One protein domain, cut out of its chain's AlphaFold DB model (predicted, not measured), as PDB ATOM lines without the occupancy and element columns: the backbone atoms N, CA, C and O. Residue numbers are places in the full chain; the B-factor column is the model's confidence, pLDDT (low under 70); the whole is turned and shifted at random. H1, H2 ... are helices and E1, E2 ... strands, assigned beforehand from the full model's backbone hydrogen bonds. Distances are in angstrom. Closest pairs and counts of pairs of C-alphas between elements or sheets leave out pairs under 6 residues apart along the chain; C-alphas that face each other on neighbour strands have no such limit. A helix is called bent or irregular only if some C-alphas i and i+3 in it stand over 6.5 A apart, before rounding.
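What this domain is: This is residues 22 to 163 of the 169 residues of an uncharacterized protein of Crocinitomicaceae bacterium (UniProt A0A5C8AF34). A twisted wall of four long strands, E1 to E4, is partly face to face with a second sheet of four, E5, E8, E9 and E10, and a small third sheet, E7, E6 and E11, crosses the second sheet on its other side. The short helix H1 packs on the first sheet. The 142 printed residues are mostly strand in class, with one named helix and eleven named strands, H1 coming first and E1 to E11 following in turn. The first sheet runs E1 E2 E3 E4 and the second E5 E8 E9 E10, both antiparallel. The whole is compact, with a radius of gyration of the C-alphas of 15.1 A, and spans 41 by 38 by 28 A.

Where its parts are: Find C-alpha 44 at (40.591, -23.714, -51.813), where E1, residues 44 to 50, begins. Then come E2, residues 61 to 68 and 23.9 A long; E3, residues 71 to 80 and 27.1 A; and E4, residues 89 to 99 and 26.8 A. E3 bends by 50 degrees at residue 76, and E4 by 75 degrees at residue 93. The second sheet holds E5, residues 105 to 109; E8, 122 to 127; E9, 138 to 144; and E10, 151 to 154. E6 is residues 112 to 114, E7 is 117 to 119, and E11 is 159 to 162, ending at C-alpha 162 (36.166, -43.919, -40.065). H1 is residues 22 to 25, beginning at (24.387, -15.738, -44.574); it is only just irregular, C-alphas 22 and 25 being 7.0 A apart.

How they stand to each other: E1 E2 E3 E4 form a meander, each strand the antiparallel neighbour of the one before, and so do E8 E9 E10. Look for N 46 and O 65 at 2.8 A between E1 and E2, N 64 and O 75 at 3.0 A between E2 and E3, and N 76 and O 94 at 2.8 A between E3 and E4. H1 is on this sheet at a height of 7.5 A; its closest C-alphas to E4 are those of Phe 23 and Ala 95, 6.5 A apart. It is too short for any O i to N i+4 pair, and its one O i to N i+3 pair is not within range. The three sheets are in a stack of sheets, face to face in turn: the strands of the first stand at 29 degrees to those of the second, and those of the second at 85 degrees to those of the third. In the second sheet, find N 108 and O 124 at 2.9 A, N 125 and O 140 at 2.8 A, and N 143 and O 152 at 2.8 A. In the third, N 113 and O 160 are 2.7 A apart, while E7 and E6 meet only at a point.

The domain as a whole: The C-alphas farthest apart, of Asp 83 and Lys 157, are 43.1 A apart. The printed part has no cut, and its one long link is H1 to E1, 18 residues. Mean pLDDT of the printed part is 92.1; residues 53 to 58 are under 70.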
ATOM      1  N   PHE A  22      23.524 -16.223 -43.497       91.75
ATOM      2  CA  PHE A  22      24.387 -15.738 -44.574       91.75
ATOM      3  C   PHE A  22      24.261 -16.575 -45.852       91.75
ATOM      4  O   PHE A  22      24.286 -16.027 -46.948       91.75
ATOM      5  N   PHE A  23      24.081 -17.891 -45.728       94.44
ATOM      6  CA  PHE A  23      24.004 -18.768 -46.892       94.44
ATOM      7  C   PHE A  23      22.614 -18.857 -47.519       94.44
ATOM      8  O   PHE A  23      22.466 -19.439 -48.592       94.44
ATOM      9  N   LYS A  24      21.598 -18.246 -46.900       92.44
ATOM     10  CA  LYS A  24      20.216 -18.318 -47.384       92.44
ATOM     11  C   LYS A  24      20.061 -17.782 -48.809       92.44
ATOM     12  O   LYS A  24      19.238 -18.281 -49.562       92.44
ATOM     13  N   GLU A  25      20.866 -16.795 -49.201       93.69
ATOM     14  CA  GLU A  25      20.846 -16.248 -50.561       93.69
ATOM     15  C   GLU A  25      21.445 -17.189 -51.626       93.69
ATOM     16  O   GLU A  25      21.319 -16.906 -52.818       93.69
ATOM     17  N   TYR A  26      22.145 -18.258 -51.228       94.88
ATOM     18  CA  TYR A  26      22.741 -19.241 -52.140       94.88
ATOM     19  C   TYR A  26      21.852 -20.462 -52.339       94.88
ATOM     20  O   TYR A  26      22.030 -21.162 -53.327       94.88
ATOM     21  N   GLU A  27      20.883 -20.700 -51.457       94.75
ATOM     22  CA  GLU A  27      19.960 -21.828 -51.566       94.75
ATOM     23  C   GLU A  27      19.276 -21.874 -52.941       94.75
ATOM     24  O   GLU A  27      18.726 -20.885 -53.429       94.75
ATOM     25  N   GLY A  28      19.346 -23.039 -53.586       95.38
ATOM     26  CA  GLY A  28      18.813 -23.273 -54.924       95.38
ATOM     27  C   GLY A  28      19.677 -22.728 -56.064       95.38
ATOM     28  O   GLY A  28      19.359 -22.985 -57.226       95.38
ATOM     29  N   LYS A  29      20.773 -22.004 -55.791       96.44
ATOM     30  CA  LYS A  29      21.687 -21.565 -56.852       96.44
ATOM     31  C   LYS A  29      22.421 -22.759 -57.444       96.44
ATOM     32  O   LYS A  29      22.888 -23.653 -56.738       96.44
ATOM     33  N   HIS A  30      22.542 -22.717 -58.763       95.44
ATOM     34  CA  HIS A  30      23.275 -23.691 -59.547       95.44
ATOM     35  C   HIS A  30      24.701 -23.201 -59.770       95.44
ATOM     36  O   HIS A  30      24.896 -22.063 -60.189       95.44
ATOM     37  N   TYR A  31      25.676 -24.071 -59.553       95.06
ATOM     38  CA  TYR A  31      27.095 -23.781 -59.753       95.06
ATOM     39  C   TYR A  31      27.818 -25.056 -60.177       95.06
ATOM     40  O   TYR A  31      27.254 -26.153 -60.141       95.06
ATOM     41  N   ARG A  32      29.053 -24.916 -60.637       91.50
ATOM     42  CA  ARG A  32      29.974 -26.035 -60.838       91.50
ATOM     43  C   ARG A  32      31.161 -25.929 -59.895       91.50
ATOM     44  O   ARG A  32      31.602 -26.944 -59.375       91.50
ATOM     45  N   ASP A  33      31.650 -24.715 -59.691       91.12
ATOM     46  CA  ASP A  33      32.756 -24.420 -58.793       91.12
ATOM     47  C   ASP A  33      32.337 -23.330 -57.803       91.12
ATOM     48  O   ASP A  33      31.655 -22.371 -58.173       91.12
ATOM     49  N   PHE A  34      32.715 -23.471 -56.533       92.75
ATOM     50  CA  PHE A  34      32.349 -22.503 -55.499       92.75
ATOM     51  C   PHE A  34      32.941 -21.108 -55.765       92.75
ATOM     52  O   PHE A  34      32.378 -20.104 -55.325       92.75
ATOM     53  N   SER A  35      34.018 -21.031 -56.554       93.25
ATOM     54  CA  SER A  35      34.606 -19.779 -57.037       93.25
ATOM     55  C   SER A  35      33.719 -18.987 -58.005       93.25
ATOM     56  O   SER A  35      33.966 -17.797 -58.194       93.25
ATOM     57  N   GLU A  36      32.653 -19.581 -58.563       94.94
ATOM     58  CA  GLU A  36      31.632 -18.843 -59.328       94.94
ATOM     59  C   GLU A  36      30.887 -17.818 -58.463       94.94
ATOM     60  O   GLU A  36      30.343 -16.832 -58.966       94.94
ATOM     61  N   PHE A  37      30.872 -18.019 -57.146       94.75
ATOM     62  CA  PHE A  37      30.422 -17.008 -56.208       94.75
ATOM     63  C   PHE A  37      31.600 -16.090 -55.870       94.75
ATOM     64  O   PHE A  37      32.511 -16.474 -55.140       94.75
ATOM     65  N   GLU A  38      31.554 -14.848 -56.355       93.75
ATOM     66  CA  GLU A  38      32.664 -13.881 -56.273       93.75
ATOM     67  C   GLU A  38      33.271 -13.742 -54.862       93.75
ATOM     68  O   GLU A  38      34.486 -13.623 -54.705       93.75
ATOM     69  N   GLN A  39      32.444 -13.809 -53.813       93.38
ATOM     70  CA  GLN A  39      32.911 -13.715 -52.425       93.38
ATOM     71  C   GLN A  39      33.745 -14.920 -51.946       93.38
ATOM     72  O   GLN A  39      34.439 -14.825 -50.929       93.38
ATOM     73  N   PHE A  40      33.695 -16.041 -52.664       95.06
ATOM     74  CA  PHE A  40      34.378 -17.292 -52.343       95.06
ATOM     75  C   PHE A  40      35.470 -17.674 -53.348       95.06
ATOM     76  O   PHE A  40      36.096 -18.713 -53.174       95.06
ATOM     77  N   LYS A  41      35.783 -16.826 -54.335       95.44
ATOM     78  CA  LYS A  41      36.785 -17.117 -55.381       95.44
ATOM     79  C   LYS A  41      38.181 -17.514 -54.886       95.44
ATOM     80  O   LYS A  41      38.913 -18.194 -55.590       95.44
ATOM     81  N   ASP A  42      38.551 -17.085 -53.680       95.56
ATOM     82  CA  ASP A  42      39.856 -17.385 -53.077       95.56
ATOM     83  C   ASP A  42      39.817 -18.595 -52.125       95.56
ATOM     84  O   ASP A  42      40.780 -18.835 -51.390       95.56
ATOM     85  N   PHE A  43      38.686 -19.295 -52.026       96.50
ATOM     86  CA  PHE A  43      38.603 -20.512 -51.230       96.50
ATOM     87  C   PHE A  43      39.238 -21.671 -51.998       96.50
ATOM     88  O   PHE A  43      39.025 -21.847 -53.191       96.50
ATOM     89  N   THR A  44      40.031 -22.466 -51.292       96.44
ATOM     90  CA  THR A  44      40.591 -23.714 -51.813       96.44
ATOM     91  C   THR A  44      39.553 -24.818 -51.707       96.44
ATOM     92  O   THR A  44      38.936 -24.955 -50.652       96.44
ATOM     93  N   ASP A  45      39.396 -25.604 -52.768       95.44
ATOM     94  CA  ASP A  45      38.617 -26.842 -52.773       95.44
ATOM     95  C   ASP A  45      39.437 -27.981 -52.138       95.44
ATOM     96  O   ASP A  45      40.552 -28.277 -52.577       95.44
ATOM     97  N   TYR A  46      38.906 -28.592 -51.078       94.75
ATOM     98  CA  TYR A  46      39.497 -29.754 -50.406       94.75
ATOM     99  C   TYR A  46      38.828 -31.078 -50.792       94.75
ATOM    100  O   TYR A  46      39.243 -32.134 -50.311       94.75
ATOM    101  N   GLY A  47      37.838 -31.033 -51.680       92.88
ATOM    102  CA  GLY A  47      37.109 -32.171 -52.208       92.88
ATOM    103  C   GLY A  47      35.694 -32.296 -51.652       92.88
ATOM    104  O   GLY A  47      35.221 -31.511 -50.829       92.88
ATOM    105  N   GLY A  48      35.014 -33.345 -52.106       93.31
ATOM    106  CA  GLY A  48      33.636 -33.644 -51.747       93.31
ATOM    107  C   GLY A  48      33.319 -35.131 -51.856       93.31
ATOM    108  O   GLY A  48      34.154 -35.929 -52.284       93.31
ATOM    109  N   MET A  49      32.120 -35.510 -51.428       92.19
ATOM    110  CA  MET A  49      31.655 -36.897 -51.404       92.19
ATOM    111  C   MET A  49      30.140 -36.957 -51.606       92.19
ATOM    112  O   MET A  49      29.404 -36.210 -50.963       92.19
ATOM    113  N   LEU A  50      29.679 -37.883 -52.454       92.25
ATOM    114  CA  LEU A  50      28.265 -38.257 -52.549       92.25
ATOM    115  C   LEU A  50      27.834 -39.037 -51.301       92.25
ATOM    116  O   LEU A  50      28.520 -39.961 -50.865       92.25
ATOM    117  N   LEU A  51      26.676 -38.699 -50.746       91.44
ATOM    118  CA  LEU A  51      26.174 -39.237 -49.479       91.44
ATOM    119  C   LEU A  51      25.341 -40.503 -49.698       91.44
ATOM    120  O   LEU A  51      24.162 -40.556 -49.341       91.44
ATOM    121  N   ASN A  52      25.940 -41.505 -50.345       78.50
ATOM    122  CA  ASN A  52      25.246 -42.739 -50.717       78.50
ATOM    123  C   ASN A  52      24.661 -43.421 -49.477       78.50
ATOM    124  O   ASN A  52      25.371 -43.870 -48.576       78.50
ATOM    125  N   TYR A  53      23.331 -43.463 -49.429       62.22
ATOM    126  CA  TYR A  53      22.586 -44.003 -48.308       62.22
ATOM    127  C   TYR A  53      22.309 -45.479 -48.583       62.22
ATOM    128  O   TYR A  53      21.320 -45.815 -49.221       62.22
ATOM    129  N   LYS A  54      23.175 -46.351 -48.051       57.66
ATOM    130  CA  LYS A  54      23.159 -47.817 -48.232       57.66
ATOM    131  C   LYS A  54      23.521 -48.264 -49.655       57.66
ATOM    132  O   LYS A  54      23.303 -47.556 -50.633       57.66
ATOM    133  N   GLN A  55      24.088 -49.469 -49.756       53.06
ATOM    134  CA  GLN A  55      24.196 -50.174 -51.036       53.06
ATOM    135  C   GLN A  55      22.797 -50.217 -51.674       53.06
ATOM    136  O   GLN A  55      21.834 -50.568 -50.997       53.06
ATOM    137  N   ASP A  56      22.703 -49.810 -52.941       59.28
ATOM    138  CA  ASP A  56      21.512 -49.871 -53.808       59.28
ATOM    139  C   ASP A  56      20.540 -48.674 -53.786       59.28
ATOM    140  O   ASP A  56      19.501 -48.730 -54.450       59.28
ATOM    141  N   GLN A  57      20.858 -47.567 -53.103       60.62
ATOM    142  CA  GLN A  57      20.163 -46.287 -53.325       60.62
ATOM    143  C   GLN A  57      21.145 -45.182 -53.704       60.62
ATOM    144  O   GLN A  57      21.860 -44.635 -52.863       60.62
ATOM    145  N   ASP A  58      21.127 -44.824 -54.986       69.88
ATOM    146  CA  ASP A  58      21.843 -43.655 -55.479       69.88
ATOM    147  C   ASP A  58      21.222 -42.395 -54.875       69.88
ATOM    148  O   ASP A  58      20.016 -42.147 -54.995       69.88
ATOM    149  N   THR A  59      22.053 -41.583 -54.226       84.50
ATOM    150  CA  THR A  59      21.673 -40.220 -53.866       84.50
ATOM    151  C   THR A  59      22.298 -39.231 -54.837       84.50
ATOM    152  O   THR A  59      23.353 -39.471 -55.419       84.50
ATOM    153  N   THR A  60      21.667 -38.070 -54.953       91.50
ATOM    154  CA  THR A  60      22.306 -36.887 -55.544       91.50
ATOM    155  C   THR A  60      22.919 -35.988 -54.482       91.50
ATOM    156  O   THR A  60      23.582 -35.017 -54.816       91.50
ATOM    157  N   ASP A  61      22.682 -36.270 -53.205       94.50
ATOM    158  CA  ASP A  61      23.200 -35.460 -52.118       94.50
ATOM    159  C   ASP A  61      24.711 -35.598 -52.001       94.50
ATOM    160  O   ASP A  61      25.247 -36.703 -52.064       94.50
ATOM    161  N   ALA A  62      25.388 -34.477 -51.783       95.62
ATOM    162  CA  ALA A  62      26.823 -34.434 -51.575       95.62
ATOM    163  C   ALA A  62      27.194 -33.464 -50.453       95.62
ATOM    164  O   ALA A  62      26.452 -32.527 -50.132       95.62
ATOM    165  N   PHE A  63      28.375 -33.691 -49.889       97.31
ATOM    166  CA  PHE A  63      29.114 -32.659 -49.178       97.31
ATOM    167  C   PHE A  63      30.314 -32.208 -49.998       97.31
ATOM    168  O   PHE A  63      30.995 -33.043 -50.589       97.31
ATOM    169  N   ALA A  64      30.612 -30.915 -49.947       97.31
ATOM    170  CA  ALA A  64      31.843 -30.331 -50.470       97.31
ATOM    171  C   ALA A  64      32.516 -29.482 -49.390       97.31
ATOM    172  O   ALA A  64      31.834 -28.837 -48.588       97.31
ATOM    173  N   TRP A  65      33.846 -29.482 -49.342       97.31
ATOM    174  CA  TRP A  65      34.619 -28.764 -48.333       97.31
ATOM    175  C   TRP A  65      35.565 -27.759 -48.978       97.31
ATOM    176  O   TRP A  65      36.459 -28.106 -49.742       97.31
ATOM    177  N   TYR A  66      35.402 -26.502 -48.580       97.00
ATOM    178  CA  TYR A  66      36.226 -25.382 -49.000       97.00
ATOM    179  C   TYR A  66      36.905 -24.705 -47.809       97.00
ATOM    180  O   TYR A  66      36.353 -24.669 -46.704       97.00
ATOM    181  N   GLY A  67      38.071 -24.090 -48.014       95.62
ATOM    182  CA  GLY A  67      38.730 -23.324 -46.953       95.62
ATOM    183  C   GLY A  67      39.571 -22.136 -47.399       95.62
ATOM    184  O   GLY A  67      40.118 -22.094 -48.498       95.62
ATOM    185  N   LYS A  68      39.684 -21.152 -46.501       95.06
ATOM    186  CA  LYS A  68      40.535 -19.962 -46.627       95.06
ATOM    187  C   LYS A  68      41.053 -19.549 -45.246       95.06
ATOM    188  O   LYS A  68      40.302 -19.071 -44.391       95.06
ATOM    189  N   GLY A  69      42.357 -19.718 -45.019       93.19
ATOM    190  CA  GLY A  69      42.982 -19.456 -43.719       93.19
ATOM    191  C   GLY A  69      42.404 -20.353 -42.618       93.19
ATOM    192  O   GLY A  69      42.417 -21.570 -42.740       93.19
ATOM    193  N   GLU A  70      41.885 -19.754 -41.544       93.81
ATOM    194  CA  GLU A  70      41.235 -20.479 -40.435       93.81
ATOM    195  C   GLU A  70      39.751 -20.797 -40.704       93.81
ATOM    196  O   GLU A  70      39.077 -21.380 -39.854       93.81
ATOM    197  N   THR A  71      39.200 -20.362 -41.840       95.31
ATOM    198  CA  THR A  71      37.777 -20.526 -42.156       95.31
ATOM    199  C   THR A  71      37.583 -21.706 -43.087       95.31
ATOM    200  O   THR A  71      38.156 -21.737 -44.170       95.31
ATOM    201  N   ASN A  72      36.724 -22.633 -42.682       96.44
ATOM    202  CA  ASN A  72      36.262 -23.741 -43.502       96.44
ATOM    203  C   ASN A  72      34.761 -23.606 -43.733       96.44
ATOM    204  O   ASN A  72      34.031 -23.187 -42.831       96.44
ATOM    205  N   ILE A  73      34.316 -23.984 -44.921       97.50
ATOM    206  CA  ILE A  73      32.915 -24.069 -45.305       97.50
ATOM    207  C   ILE A  73      32.670 -25.500 -45.764       97.50
ATOM    208  O   ILE A  73      33.368 -25.978 -46.653       97.50
ATOM    209  N   VAL A  74      31.697 -26.174 -45.153       98.06
ATOM    210  CA  VAL A  74      31.175 -27.434 -45.695       98.06
ATOM    211  C   VAL A  74      29.800 -27.146 -46.254       98.06
ATOM    212  O   VAL A  74      28.944 -26.610 -45.546       98.06
ATOM    213  N   ILE A  75      29.616 -27.466 -47.522       98.00
ATOM    214  CA  ILE A  75      28.386 -27.235 -48.261       98.00
ATOM    215  C   ILE A  75      27.630 -28.547 -48.341       98.00
ATOM    216  O   ILE A  75      28.219 -29.590 -48.608       98.00
ATOM    217  N   PHE A  76      26.329 -28.474 -48.109       97.88
ATOM    218  CA  PHE A  76      25.380 -29.496 -48.492       97.88
ATOM    219  C   PHE A  76      24.758 -29.129 -49.832       97.88
ATOM    220  O   PHE A  76      24.194 -28.042 -49.989       97.88
ATOM    221  N   GLU A  77      24.847 -30.032 -50.797       97.31
ATOM    222  CA  GLU A  77      24.467 -29.766 -52.182       97.31
ATOM    223  C   GLU A  77      23.796 -30.985 -52.831       97.31
ATOM    224  O   GLU A  77      23.852 -32.100 -52.313       97.31
ATOM    225  N   SER A  78      23.122 -30.767 -53.962       95.38
ATOM    226  CA  SER A  78      22.692 -31.838 -54.868       95.38
ATOM    227  C   SER A  78      23.533 -31.817 -56.131       95.38
ATOM    228  O   SER A  78      23.459 -30.847 -56.883       95.38
ATOM    229  N   ALA A  79      24.254 -32.894 -56.403       93.38
ATOM    230  CA  ALA A  79      24.906 -33.145 -57.673       93.38
ATOM    231  C   ALA A  79      23.883 -33.543 -58.748       93.38
ATOM    232  O   ALA A  79      22.991 -34.360 -58.528       93.38
ATOM    233  N   TYR A  80      24.021 -32.991 -59.943       91.81
ATOM    234  CA  TYR A  80      23.246 -33.370 -61.116       91.81
ATOM    235  C   TYR A  80      24.099 -33.195 -62.373       91.81
ATOM    236  O   TYR A  80      25.148 -32.554 -62.356       91.81
ATOM    237  N   ASN A  81      23.657 -33.774 -63.483       87.00
ATOM    238  CA  ASN A  81      24.386 -33.719 -64.742       87.00
ATOM    239  C   ASN A  81      23.407 -33.418 -65.881       87.00
ATOM    240  O   ASN A  81      22.770 -34.342 -66.389       87.00
ATOM    241  N   PRO A  82      23.224 -32.139 -66.250       76.56
ATOM    242  CA  PRO A  82      22.212 -31.759 -67.232       76.56
ATOM    243  C   PRO A  82      22.556 -32.236 -68.648       76.56
ATOM    244  O   PRO A  82      21.651 -32.461 -69.445       76.56
ATOM    245  N   ASP A  83      23.844 -32.423 -68.943       79.81
ATOM    246  CA  ASP A  83      24.339 -32.666 -70.299       79.81
ATOM    247  C   ASP A  83      24.681 -34.146 -70.551       79.81
ATOM    248  O   ASP A  83      25.151 -34.503 -71.630       79.81
ATOM    249  N   GLY A  84      24.508 -35.018 -69.546       73.69
ATOM    250  CA  GLY A  84      24.907 -36.432 -69.610       73.69
ATOM    251  C   GLY A  84      26.418 -36.657 -69.780       73.69
ATOM    252  O   GLY A  84      26.845 -37.772 -70.068       73.69
ATOM    253  N   GLY A  85      27.229 -35.603 -69.623       75.31
ATOM    254  CA  GLY A  85      28.684 -35.625 -69.786       75.31
ATOM    255  C   GLY A  85      29.423 -36.104 -68.534       75.31
ATOM    256  O   GLY A  85      28.863 -36.772 -67.677       75.31
ATOM    257  N   THR A  86      30.696 -35.746 -68.379       73.44
ATOM    258  CA  THR A  86      31.496 -36.100 -67.183       73.44
ATOM    259  C   THR A  86      31.528 -35.001 -66.121       73.44
ATOM    260  O   THR A  86      32.153 -35.159 -65.078       73.44
ATOM    261  N   SER A  87      30.895 -33.859 -66.391       81.06
ATOM    262  CA  SER A  87      30.958 -32.679 -65.533       81.06
ATOM    263  C   SER A  87      29.681 -32.537 -64.718       81.06
ATOM    264  O   SER A  87      28.653 -32.124 -65.250       81.06
ATOM    265  N   ALA A  88      29.758 -32.851 -63.427       87.50
ATOM    266  CA  ALA A  88      28.667 -32.576 -62.505       87.50
ATOM    267  C   ALA A  88      28.462 -31.061 -62.330       87.50
ATOM    268  O   ALA A  88      29.395 -30.259 -62.431       87.50
ATOM    269  N   ARG A  89      27.215 -30.688 -62.064       93.50
ATOM    270  CA  ARG A  89      26.803 -29.393 -61.533       93.50
ATOM    271  C   ARG A  89      26.123 -29.619 -60.192       93.50
ATOM    272  O   ARG A  89      25.650 -30.718 -59.914       93.50
ATOM    273  N   PHE A  90      26.031 -28.567 -59.398       95.88
ATOM    274  CA  PHE A  90      25.548 -28.645 -58.032       95.88
ATOM    275  C   PHE A  90      24.446 -27.624 -57.782       95.88
ATOM    276  O   PHE A  90      24.448 -26.533 -58.353       95.88
ATOM    277  N   ILE A  91      23.485 -28.006 -56.946       96.81
ATOM    278  CA  ILE A  91      22.456 -27.125 -56.394       96.81
ATOM    279  C   ILE A  91      22.778 -26.935 -54.920       96.81
ATOM    280  O   ILE A  91      22.758 -27.903 -54.158       96.81
ATOM    281  N   PHE A  92      23.060 -25.699 -54.521       97.38
ATOM    282  CA  PHE A  92      23.391 -25.363 -53.138       97.38
ATOM    283  C   PHE A  92      22.153 -25.535 -52.246       97.38
ATOM    284  O   PHE A  92      21.084 -25.019 -52.581       97.38
ATOM    285  N   LYS A  93      22.272 -26.228 -51.108       96.12
ATOM    286  CA  LYS A  93      21.153 -26.434 -50.166       96.12
ATOM    287  C   LYS A  93      21.366 -25.703 -48.852       96.12
ATOM    288  O   LYS A  93      20.509 -24.937 -48.433       96.12
ATOM    289  N   ASP A  94      22.509 -25.927 -48.221       97.31
ATOM    290  CA  ASP A  94      22.875 -25.285 -46.960       97.31
ATOM    291  C   ASP A  94      24.396 -25.311 -46.805       97.31
ATOM    292  O   ASP A  94      25.084 -26.063 -47.496       97.31
ATOM    293  N   ALA A  95      24.943 -24.521 -45.889       97.44
ATOM    294  CA  ALA A  95      26.354 -24.628 -45.556       97.44
ATOM    295  C   ALA A  95      26.635 -24.251 -44.110       97.44
ATOM    296  O   ALA A  95      25.961 -23.420 -43.499       97.44
ATOM    297  N   LEU A  96      27.702 -24.841 -43.590       95.81
ATOM    298  CA  LEU A  96      28.196 -24.597 -42.249       95.81
ATOM    299  C   LEU A  96      29.585 -23.968 -42.291       95.81
ATOM    300  O   LEU A  96      30.418 -24.303 -43.131       95.81
ATOM    301  N   VAL A  97      29.833 -23.031 -41.372       96.44
ATOM    302  CA  VAL A  97      31.141 -22.378 -41.218       96.44
ATOM    303  C   VAL A  97      31.842 -22.941 -39.994       96.44
ATOM    304  O   VAL A  97      31.368 -22.796 -38.866       96.44
ATOM    305  N   ILE A  98      33.021 -23.517 -40.200       95.38
ATOM    306  CA  ILE A  98      33.860 -24.057 -39.133       95.38
ATOM    307  C   ILE A  98      35.153 -23.252 -39.088       95.38
ATOM    308  O   ILE A  98      35.992 -23.319 -39.984       95.38
ATOM    309  N   LYS A  99      35.327 -22.490 -38.005       93.12
ATOM    310  CA  LYS A  99      36.594 -21.810 -37.724       93.12
ATOM    311  C   LYS A  99      37.531 -22.755 -36.990       93.12
ATOM    312  O   LYS A  99      37.209 -23.200 -35.883       93.12
ATOM    313  N   ASP A 100      38.695 -23.010 -37.569       87.56
ATOM    314  CA  ASP A 100      39.732 -23.821 -36.953       87.56
ATOM    315  C   ASP A 100      41.098 -23.133 -36.965       87.56
ATOM    316  O   ASP A 100      41.574 -22.648 -37.983       87.56
ATOM    317  N   LYS A 101      41.736 -23.139 -35.796       77.25
ATOM    318  CA  LYS A 101      43.099 -22.637 -35.576       77.25
ATOM    319  C   LYS A 101      44.094 -23.759 -35.264       77.25
ATOM    320  O   LYS A 101      45.288 -23.507 -35.108       77.25
ATOM    321  N   LYS A 102      43.615 -24.986 -35.028       70.44
ATOM    322  CA  LYS A 102      44.374 -26.069 -34.394       70.44
ATOM    323  C   LYS A 102      44.708 -27.169 -35.393       70.44
ATOM    324  O   LYS A 102      43.853 -27.932 -35.805       70.44
ATOM    325  N   LYS A 103      46.005 -27.381 -35.615       75.12
ATOM    326  CA  LYS A 103      46.558 -28.363 -36.568       75.12
ATOM    327  C   LYS A 103      46.209 -29.846 -36.324       75.12
ATOM    328  O   LYS A 103      46.664 -30.688 -37.087       75.12
ATOM    329  N   ASN A 104      45.507 -30.201 -35.246       89.00
ATOM    330  CA  ASN A 104      45.220 -31.596 -34.890       89.00
ATOM    331  C   ASN A 104      43.734 -31.961 -34.900       89.00
ATOM    332  O   ASN A 104      43.385 -33.060 -34.462       89.00
ATOM    333  N   PHE A 105      42.876 -31.059 -35.365       93.06
ATOM    334  CA  PHE A 105      41.506 -31.392 -35.708       93.06
ATOM    335  C   PHE A 105      41.332 -31.333 -37.226       93.06
ATOM    336  O   PHE A 105      42.046 -30.605 -37.905       93.06
ATOM    337  N   SER A 106      40.407 -32.131 -37.745       93.50
ATOM    338  CA  SER A 106      39.993 -32.094 -39.143       93.50
ATOM    339  C   SER A 106      38.484 -32.191 -39.224       93.50
ATOM    340  O   SER A 106      37.829 -32.761 -38.344       93.50
ATOM    341  N   ILE A 107      37.948 -31.640 -40.301       96.00
ATOM    342  CA  ILE A 107      36.590 -31.922 -40.731       96.00
ATOM    343  C   ILE A 107      36.579 -33.341 -41.309       96.00
ATOM    344  O   ILE A 107      37.495 -33.720 -42.039       96.00
ATOM    345  N   VAL A 108      35.588 -34.133 -40.910       95.56
ATOM    346  CA  VAL A 108      35.338 -35.495 -41.396       95.56
ATOM    347  C   VAL A 108      33.841 -35.629 -41.646       95.56
ATOM    348  O   VAL A 108      33.044 -35.284 -40.768       95.56
ATOM    349  N   TYR A 109      33.461 -36.114 -42.823       95.62
ATOM    350  CA  TYR A 109      32.071 -36.266 -43.250       95.62
ATOM    351  C   TYR A 109      31.882 -37.530 -44.093       95.62
ATOM    352  O   TYR A 109      32.860 -38.142 -44.514       95.62
ATOM    353  N   GLY A 110      30.631 -37.948 -44.304       90.75
ATOM    354  CA  GLY A 110      30.274 -39.069 -45.187       90.75
ATOM    355  C   GLY A 110      30.503 -40.469 -44.604       90.75
ATOM    356  O   GLY A 110      29.723 -41.375 -44.871       90.75
ATOM    357  N   LEU A 111      31.508 -40.645 -43.743       92.94
ATOM    358  CA  LEU A 111      31.874 -41.937 -43.145       92.94
ATOM    359  C   LEU A 111      31.819 -41.891 -41.620       92.94
ATOM    360  O   LEU A 111      32.786 -42.180 -40.905       92.94
ATOM    361  N   CYS A 112      30.671 -41.464 -41.117       95.75
ATOM    362  CA  CYS A 112      30.420 -41.275 -39.702       95.75
ATOM    363  C   CYS A 112      29.268 -42.157 -39.225       95.75
ATOM    364  O   CYS A 112      28.491 -42.706 -39.999       95.75
ATOM    365  N   SER A 113      29.179 -42.306 -37.912       96.88
ATOM    366  CA  SER A 113      28.099 -42.997 -37.224       96.88
ATOM    367  C   SER A 113      27.637 -42.166 -36.034       96.88
ATOM    368  O   SER A 113      28.433 -41.421 -35.448       96.88
ATOM    369  N   TYR A 114      26.364 -42.305 -35.676       97.38
ATOM    370  CA  TYR A 114      25.752 -41.692 -34.503       97.38
ATOM    371  C   TYR A 114      25.088 -42.761 -33.648       97.38
ATOM    372  O   TYR A 114      24.207 -43.478 -34.113       97.38
ATOM    373  N   ASP A 115      25.524 -42.869 -32.394       97.31
ATOM    374  CA  ASP A 115      25.017 -43.876 -31.451       97.31
ATOM    375  C   ASP A 115      25.161 -45.317 -31.992       97.31
ATOM    376  O   ASP A 115      24.304 -46.176 -31.805       97.31
ATOM    377  N   GLY A 116      26.254 -45.570 -32.726       95.69
ATOM    378  CA  GLY A 116      26.572 -46.874 -33.317       95.69
ATOM    379  C   GLY A 116      25.904 -47.169 -34.665       95.69
ATOM    380  O   GLY A 116      26.193 -48.210 -35.247       95.69
ATOM    381  N   LEU A 117      25.061 -46.272 -35.180       95.25
ATOM    382  CA  LEU A 117      24.410 -46.419 -36.484       95.25
ATOM    383  C   LEU A 117      25.111 -45.565 -37.538       95.25
ATOM    384  O   LEU A 117      25.356 -44.383 -37.303       95.25
ATOM    385  N   GLU A 118      25.425 -46.155 -38.689       93.81
ATOM    386  CA  GLU A 118      26.028 -45.442 -39.817       93.81
ATOM    387  C   GLU A 118      25.136 -44.302 -40.306       93.81
ATOM    388  O   GLU A 118      23.914 -44.437 -40.421       93.81
ATOM    389  N   ASP A 119      25.771 -43.171 -40.594       94.44
ATOM    390  CA  ASP A 119      25.100 -41.977 -41.067       94.44
ATOM    391  C   ASP A 119      26.042 -41.086 -41.888       94.44
ATOM    392  O   ASP A 119      26.897 -40.366 -41.360       94.44
ATOM    393  N   ALA A 120      25.835 -41.116 -43.204       94.19
ATOM    394  CA  ALA A 120      26.598 -40.327 -44.161       94.19
ATOM    395  C   ALA A 120      26.307 -38.819 -44.078       94.19
ATOM    396  O   ALA A 120      27.121 -38.016 -44.525       94.19
ATOM    397  N   TYR A 121      25.192 -38.406 -43.468       96.06
ATOM    398  CA  TYR A 121      24.759 -37.007 -43.400       96.06
ATOM    399  C   TYR A 121      25.350 -36.241 -42.212       96.06
ATOM    400  O   TYR A 121      24.890 -35.144 -41.879       96.06
ATOM    401  N   ILE A 122      26.360 -36.812 -41.560       97.62
ATOM    402  CA  ILE A 122      27.070 -36.182 -40.454       97.62
ATOM    403  C   ILE A 122      28.321 -35.483 -40.970       97.62
ATOM    404  O   ILE A 122      29.146 -36.071 -41.667       97.62
ATOM    405  N   VAL A 123      28.494 -34.241 -40.527       98.19
ATOM    406  CA  VAL A 123      29.756 -33.508 -40.590       98.19
ATOM    407  C   VAL A 123      30.284 -33.383 -39.172       98.19
ATOM    408  O   VAL A 123      29.581 -32.954 -38.260       98.19
ATOM    409  N   SER A 124      31.540 -33.748 -38.963       97.75
ATOM    410  CA  SER A 124      32.156 -33.766 -37.644       97.75
ATOM    411  C   SER A 124      33.498 -33.052 -37.650       97.75
ATOM    412  O   SER A 124      34.222 -33.035 -38.640       97.75
ATOM    413  N   PHE A 125      33.838 -32.454 -36.514       97.12
ATOM    414  CA  PHE A 125      35.118 -31.810 -36.288       97.12
ATOM    415  C   PHE A 125      35.911 -32.633 -35.272       97.12
ATOM    416  O   PHE A 125      35.709 -32.545 -34.054       97.12
ATOM    417  N   MET A 126      36.777 -33.492 -35.800       96.19
ATOM    418  CA  MET A 126      37.388 -34.622 -35.106       96.19
ATOM    419  C   MET A 126      38.855 -34.378 -34.812       96.19
ATOM    420  O   MET A 126      39.588 -33.887 -35.665       96.19
ATOM    421  N   LYS A 127      39.324 -34.790 -33.632       95.50
ATOM    422  CA  LYS A 127      40.763 -34.894 -33.386       95.50
ATOM    423  C   LYS A 127      41.308 -36.078 -34.182       95.50
ATOM    424  O   LYS A 127      40.966 -37.221 -33.880       95.50
ATOM    425  N   VAL A 128      42.183 -35.802 -35.140       92.00
ATOM    426  CA  VAL A 128      42.734 -36.830 -36.027       92.00
ATOM    427  C   VAL A 128      43.920 -37.551 -35.391       92.00
ATOM    428  O   VAL A 128      44.785 -36.945 -34.752       92.00
ATOM    429  N   ASN A 129      43.954 -38.869 -35.569       91.00
ATOM    430  CA  ASN A 129      45.074 -39.741 -35.238       91.00
ATOM    431  C   ASN A 129      45.203 -40.819 -36.320       91.00
ATOM    432  O   ASN A 129      44.355 -41.700 -36.415       91.00
ATOM    433  N   ARG A 130      46.278 -40.765 -37.111       86.75
ATOM    434  CA  ARG A 130      46.481 -41.678 -38.247       86.75
ATOM    435  C   ARG A 130      46.639 -43.146 -37.837       86.75
ATOM    436  O   ARG A 130      46.391 -44.025 -38.648       86.75
ATOM    437  N   ASN A 131      46.982 -43.406 -36.575       90.88
ATOM    438  CA  ASN A 131      47.260 -44.748 -36.058       90.88
ATOM    439  C   ASN A 131      46.018 -45.457 -35.495       90.88
ATOM    440  O   ASN A 131      46.146 -46.452 -34.788       90.88
ATOM    441  N   THR A 132      44.821 -44.922 -35.726       93.62
ATOM    442  CA  THR A 132      43.565 -45.522 -35.263       93.62
ATOM    443  C   THR A 132      42.594 -45.649 -36.420       93.62
ATOM    444  O   THR A 132      42.435 -44.690 -37.169       93.62
ATOM    445  N   GLU A 133      41.907 -46.783 -36.511       94.56
ATOM    446  CA  GLU A 133      40.870 -47.054 -37.520       94.56
ATOM    447  C   GLU A 133      39.684 -46.088 -37.434       94.56
ATOM    448  O   GLU A 133      39.026 -45.795 -38.426       94.56
ATOM    449  N   PHE A 134      39.429 -45.541 -36.242       96.75
ATOM    450  CA  PHE A 134      38.303 -44.652 -36.005       96.75
ATOM    451  C   PHE A 134      38.701 -43.405 -35.226       96.75
ATOM    452  O   PHE A 134      39.447 -43.462 -34.244       96.75
ATOM    453  N   TYR A 135      38.096 -42.285 -35.601       97.12
ATOM    454  CA  TYR A 135      38.107 -41.052 -34.833       97.12
ATOM    455  C   TYR A 135      36.914 -41.022 -33.876       97.12
ATOM    456  O   TYR A 135      35.760 -41.092 -34.292       97.12
ATOM    457  N   THR A 136      37.196 -40.900 -32.579       96.62
ATOM    458  CA  THR A 136      36.178 -40.884 -31.506       96.62
ATOM    459  C   THR A 136      36.187 -39.595 -30.687       96.62
ATOM    460  O   THR A 136      35.305 -39.349 -29.870       96.62
ATOM    461  N   LYS A 137      37.203 -38.747 -30.872       96.88
ATOM    462  CA  LYS A 137      37.364 -37.490 -30.134       96.88
ATOM    463  C   LYS A 137      36.759 -36.343 -30.938       96.88
ATOM    464  O   LYS A 137      37.485 -35.538 -31.524       96.88
ATOM    465  N   CYS A 138      35.431 -36.291 -30.954       96.94
ATOM    466  CA  CYS A 138      34.658 -35.263 -31.641       96.94
ATOM    467  C   CYS A 138      34.511 -34.004 -30.779       96.94
ATOM    468  O   CYS A 138      34.145 -34.081 -29.605       96.94
ATOM    469  N   LYS A 139      34.799 -32.830 -31.348       96.19
ATOM    470  CA  LYS A 139      34.609 -31.539 -30.667       96.19
ATOM    471  C   LYS A 139      33.251 -30.917 -30.976       96.19
ATOM    472  O   LYS A 139      32.663 -30.296 -30.096       96.19
ATOM    473  N   LYS A 140      32.801 -31.034 -32.223       97.19
ATOM    474  CA  LYS A 140      31.502 -30.563 -32.709       97.19
ATOM    475  C   LYS A 140      31.032 -31.476 -33.825       97.19
ATOM    476  O   LYS A 140      31.866 -31.974 -34.580       97.19
ATOM    477  N   ALA A 141      29.726 -31.643 -33.941       98.12
ATOM    478  CA  ALA A 141      29.130 -32.366 -35.040       98.12
ATOM    479  C   ALA A 141      27.795 -31.745 -35.427       98.12
ATOM    480  O   ALA A 141      27.087 -31.179 -34.590       98.12
ATOM    481  N   TRP A 142      27.479 -31.893 -36.702       98.44
ATOM    482  CA  TRP A 142      26.233 -31.484 -37.309       98.44
ATOM    483  C   TRP A 142      25.688 -32.642 -38.128       98.44
ATOM    484  O   TRP A 142      26.455 -33.450 -38.656       98.44
ATOM    485  N   ARG A 143      24.370 -32.711 -38.247       97.44
ATOM    486  CA  ARG A 143      23.661 -33.680 -39.076       97.44
ATOM    487  C   ARG A 143      22.684 -32.939 -39.963       97.44
ATOM    488  O   ARG A 143      22.052 -31.995 -39.498       97.44
ATOM    489  N   ILE A 144      22.518 -33.375 -41.205       96.38
ATOM    490  CA  ILE A 144      21.401 -32.887 -42.014       96.38
ATOM    491  C   ILE A 144      20.091 -33.429 -41.451       96.38
ATOM    492  O   ILE A 144      19.896 -34.641 -41.334       96.38
ATOM    493  N   ASN A 145      19.165 -32.527 -41.147       94.12
ATOM    494  CA  ASN A 145      17.794 -32.904 -40.858       94.12
ATOM    495  C   ASN A 145      17.122 -33.411 -42.149       94.12
ATOM    496  O   ASN A 145      17.100 -32.693 -43.152       94.12
ATOM    497  N   PRO A 146      16.541 -34.622 -42.160       88.88
ATOM    498  CA  PRO A 146      15.990 -35.207 -43.381       88.88
ATOM    499  C   PRO A 146      14.754 -34.464 -43.906       88.88
ATOM    500  O   PRO A 146      14.440 -34.579 -45.088       88.88
ATOM    501  N   VAL A 147      14.065 -33.702 -43.050       89.31
ATOM    502  CA  VAL A 147      12.854 -32.948 -43.394       89.31
ATOM    503  C   VAL A 147      13.205 -31.530 -43.826       89.31
ATOM    504  O   VAL A 147      12.794 -31.094 -44.896       89.31
ATOM    505  N   THR A 148      13.966 -30.801 -43.005       91.06
ATOM    506  CA  THR A 148      14.276 -29.387 -43.267       91.06
ATOM    507  C   THR A 148      15.473 -29.203 -44.187       91.06
ATOM    508  O   THR A 148      15.619 -28.128 -44.756       91.06
ATOM    509  N   ARG A 149      16.289 -30.251 -44.375       92.81
ATOM    510  CA  ARG A 149      17.452 -30.279 -45.277       92.81
ATOM    511  C   ARG A 149      18.547 -29.283 -44.893       92.81
ATOM    512  O   ARG A 149      19.305 -28.827 -45.740       92.81
ATOM    513  N   VAL A 150      18.632 -29.014 -43.596       95.00
ATOM    514  CA  VAL A 150      19.506 -28.028 -42.959       95.00
ATOM    515  C   VAL A 150      20.406 -28.730 -41.953       95.00
ATOM    516  O   VAL A 150      20.024 -29.756 -41.380       95.00
ATOM    517  N   PHE A 151      21.596 -28.184 -41.722       97.25
ATOM    518  CA  PHE A 151      22.489 -28.663 -40.674       97.25
ATOM    519  C   PHE A 151      21.963 -28.344 -39.267       97.25
ATOM    520  O   PHE A 151      21.753 -27.188 -38.902       97.25
ATOM    521  N   GLU A 152      21.859 -29.370 -38.432       96.25
ATOM    522  CA  GLU A 152      21.509 -29.265 -37.015       96.25
ATOM    523  C   GLU A 152      22.666 -29.766 -36.149       96.25
ATOM    524  O   GLU A 152      23.284 -30.783 -36.460       96.25
ATOM    525  N   GLU A 153      22.977 -29.062 -35.056       97.12
ATOM    526  CA  GLU A 153      23.967 -29.543 -34.086       97.12
ATOM    527  C   GLU A 153      23.475 -30.837 -33.414       97.12
ATOM    528  O   GLU A 153      22.327 -30.936 -32.980       97.12
ATOM    529  N   ILE A 154      24.365 -31.824 -33.297       98.06
ATOM    530  CA  ILE A 154      24.111 -33.099 -32.607       98.06
ATOM    531  C   ILE A 154      25.127 -33.306 -31.482       98.06
ATOM    532  O   ILE A 154      26.164 -32.640 -31.442       98.06
ATOM    533  N   ASP A 155      24.868 -34.251 -30.573       98.25
ATOM    534  CA  ASP A 155      25.814 -34.558 -29.495       98.25
ATOM    535  C   ASP A 155      27.118 -35.153 -30.067       98.25
ATOM    536  O   ASP A 155      27.107 -36.288 -30.558       98.25
ATOM    537  N   PRO A 156      28.267 -34.454 -29.966       98.00
ATOM    538  CA  PRO A 156      29.528 -34.950 -30.506       98.00
ATOM    539  C   PRO A 156      30.007 -36.232 -29.812       98.00
ATOM    540  O   PRO A 156      30.755 -37.002 -30.409       98.00
ATOM    541  N   LYS A 157      29.584 -36.514 -28.573       98.12
ATOM    542  CA  LYS A 157      30.014 -37.722 -27.840       98.12
ATOM    543  C   LYS A 157      29.473 -39.012 -28.445       98.12
ATOM    544  O   LYS A 157      30.039 -40.076 -28.205       98.12
ATOM    545  N   LYS A 158      28.385 -38.916 -29.208       98.31
ATOM    546  CA  LYS A 158      27.761 -40.044 -29.900       98.31
ATOM    547  C   LYS A 158      28.334 -40.275 -31.294       98.31
ATOM    548  O   LYS A 158      27.951 -41.250 -31.934       98.31
ATOM    549  N   VAL A 159      29.227 -39.398 -31.760       98.50
ATOM    550  CA  VAL A 159      29.785 -39.452 -33.109       98.50
ATOM    551  C   VAL A 159      31.106 -40.209 -33.131       98.50
ATOM    552  O   VAL A 159      32.034 -39.918 -32.374       98.50
ATOM    553  N   LYS A 160      31.208 -41.143 -34.072       97.88
ATOM    554  CA  LYS A 160      32.428 -41.881 -34.406       97.88
ATOM    555  C   LYS A 160      32.557 -41.927 -35.923       97.88
ATOM    556  O   LYS A 160      31.585 -42.273 -36.583       97.88
ATOM    557  N   CYS A 161      33.733 -41.616 -36.463       96.94
ATOM    558  CA  CYS A 161      33.972 -41.636 -37.910       96.94
ATOM    559  C   CYS A 161      35.147 -42.538 -38.282       96.94
ATOM    560  O   CYS A 161      36.051 -42.750 -37.469       96.94
ATOM    561  N   ILE A 162      35.116 -43.071 -39.499       95.19
ATOM    562  CA  ILE A 162      36.166 -43.919 -40.065       95.19
ATOM    563  C   ILE A 162      37.387 -43.055 -40.400       95.19
ATOM    564  O   ILE A 162      37.264 -41.919 -40.857       95.19
ATOM    565  N   ASN A 163      38.580 -43.589 -40.145       93.94
ATOM    566  CA  ASN A 163      39.828 -43.054 -40.666       93.94
ATOM    567  C   ASN A 163      40.190 -43.797 -41.957       93.94
ATOM    568  O   ASN A 163      40.809 -44.857 -41.904       93.94
TER     569      ASN A 163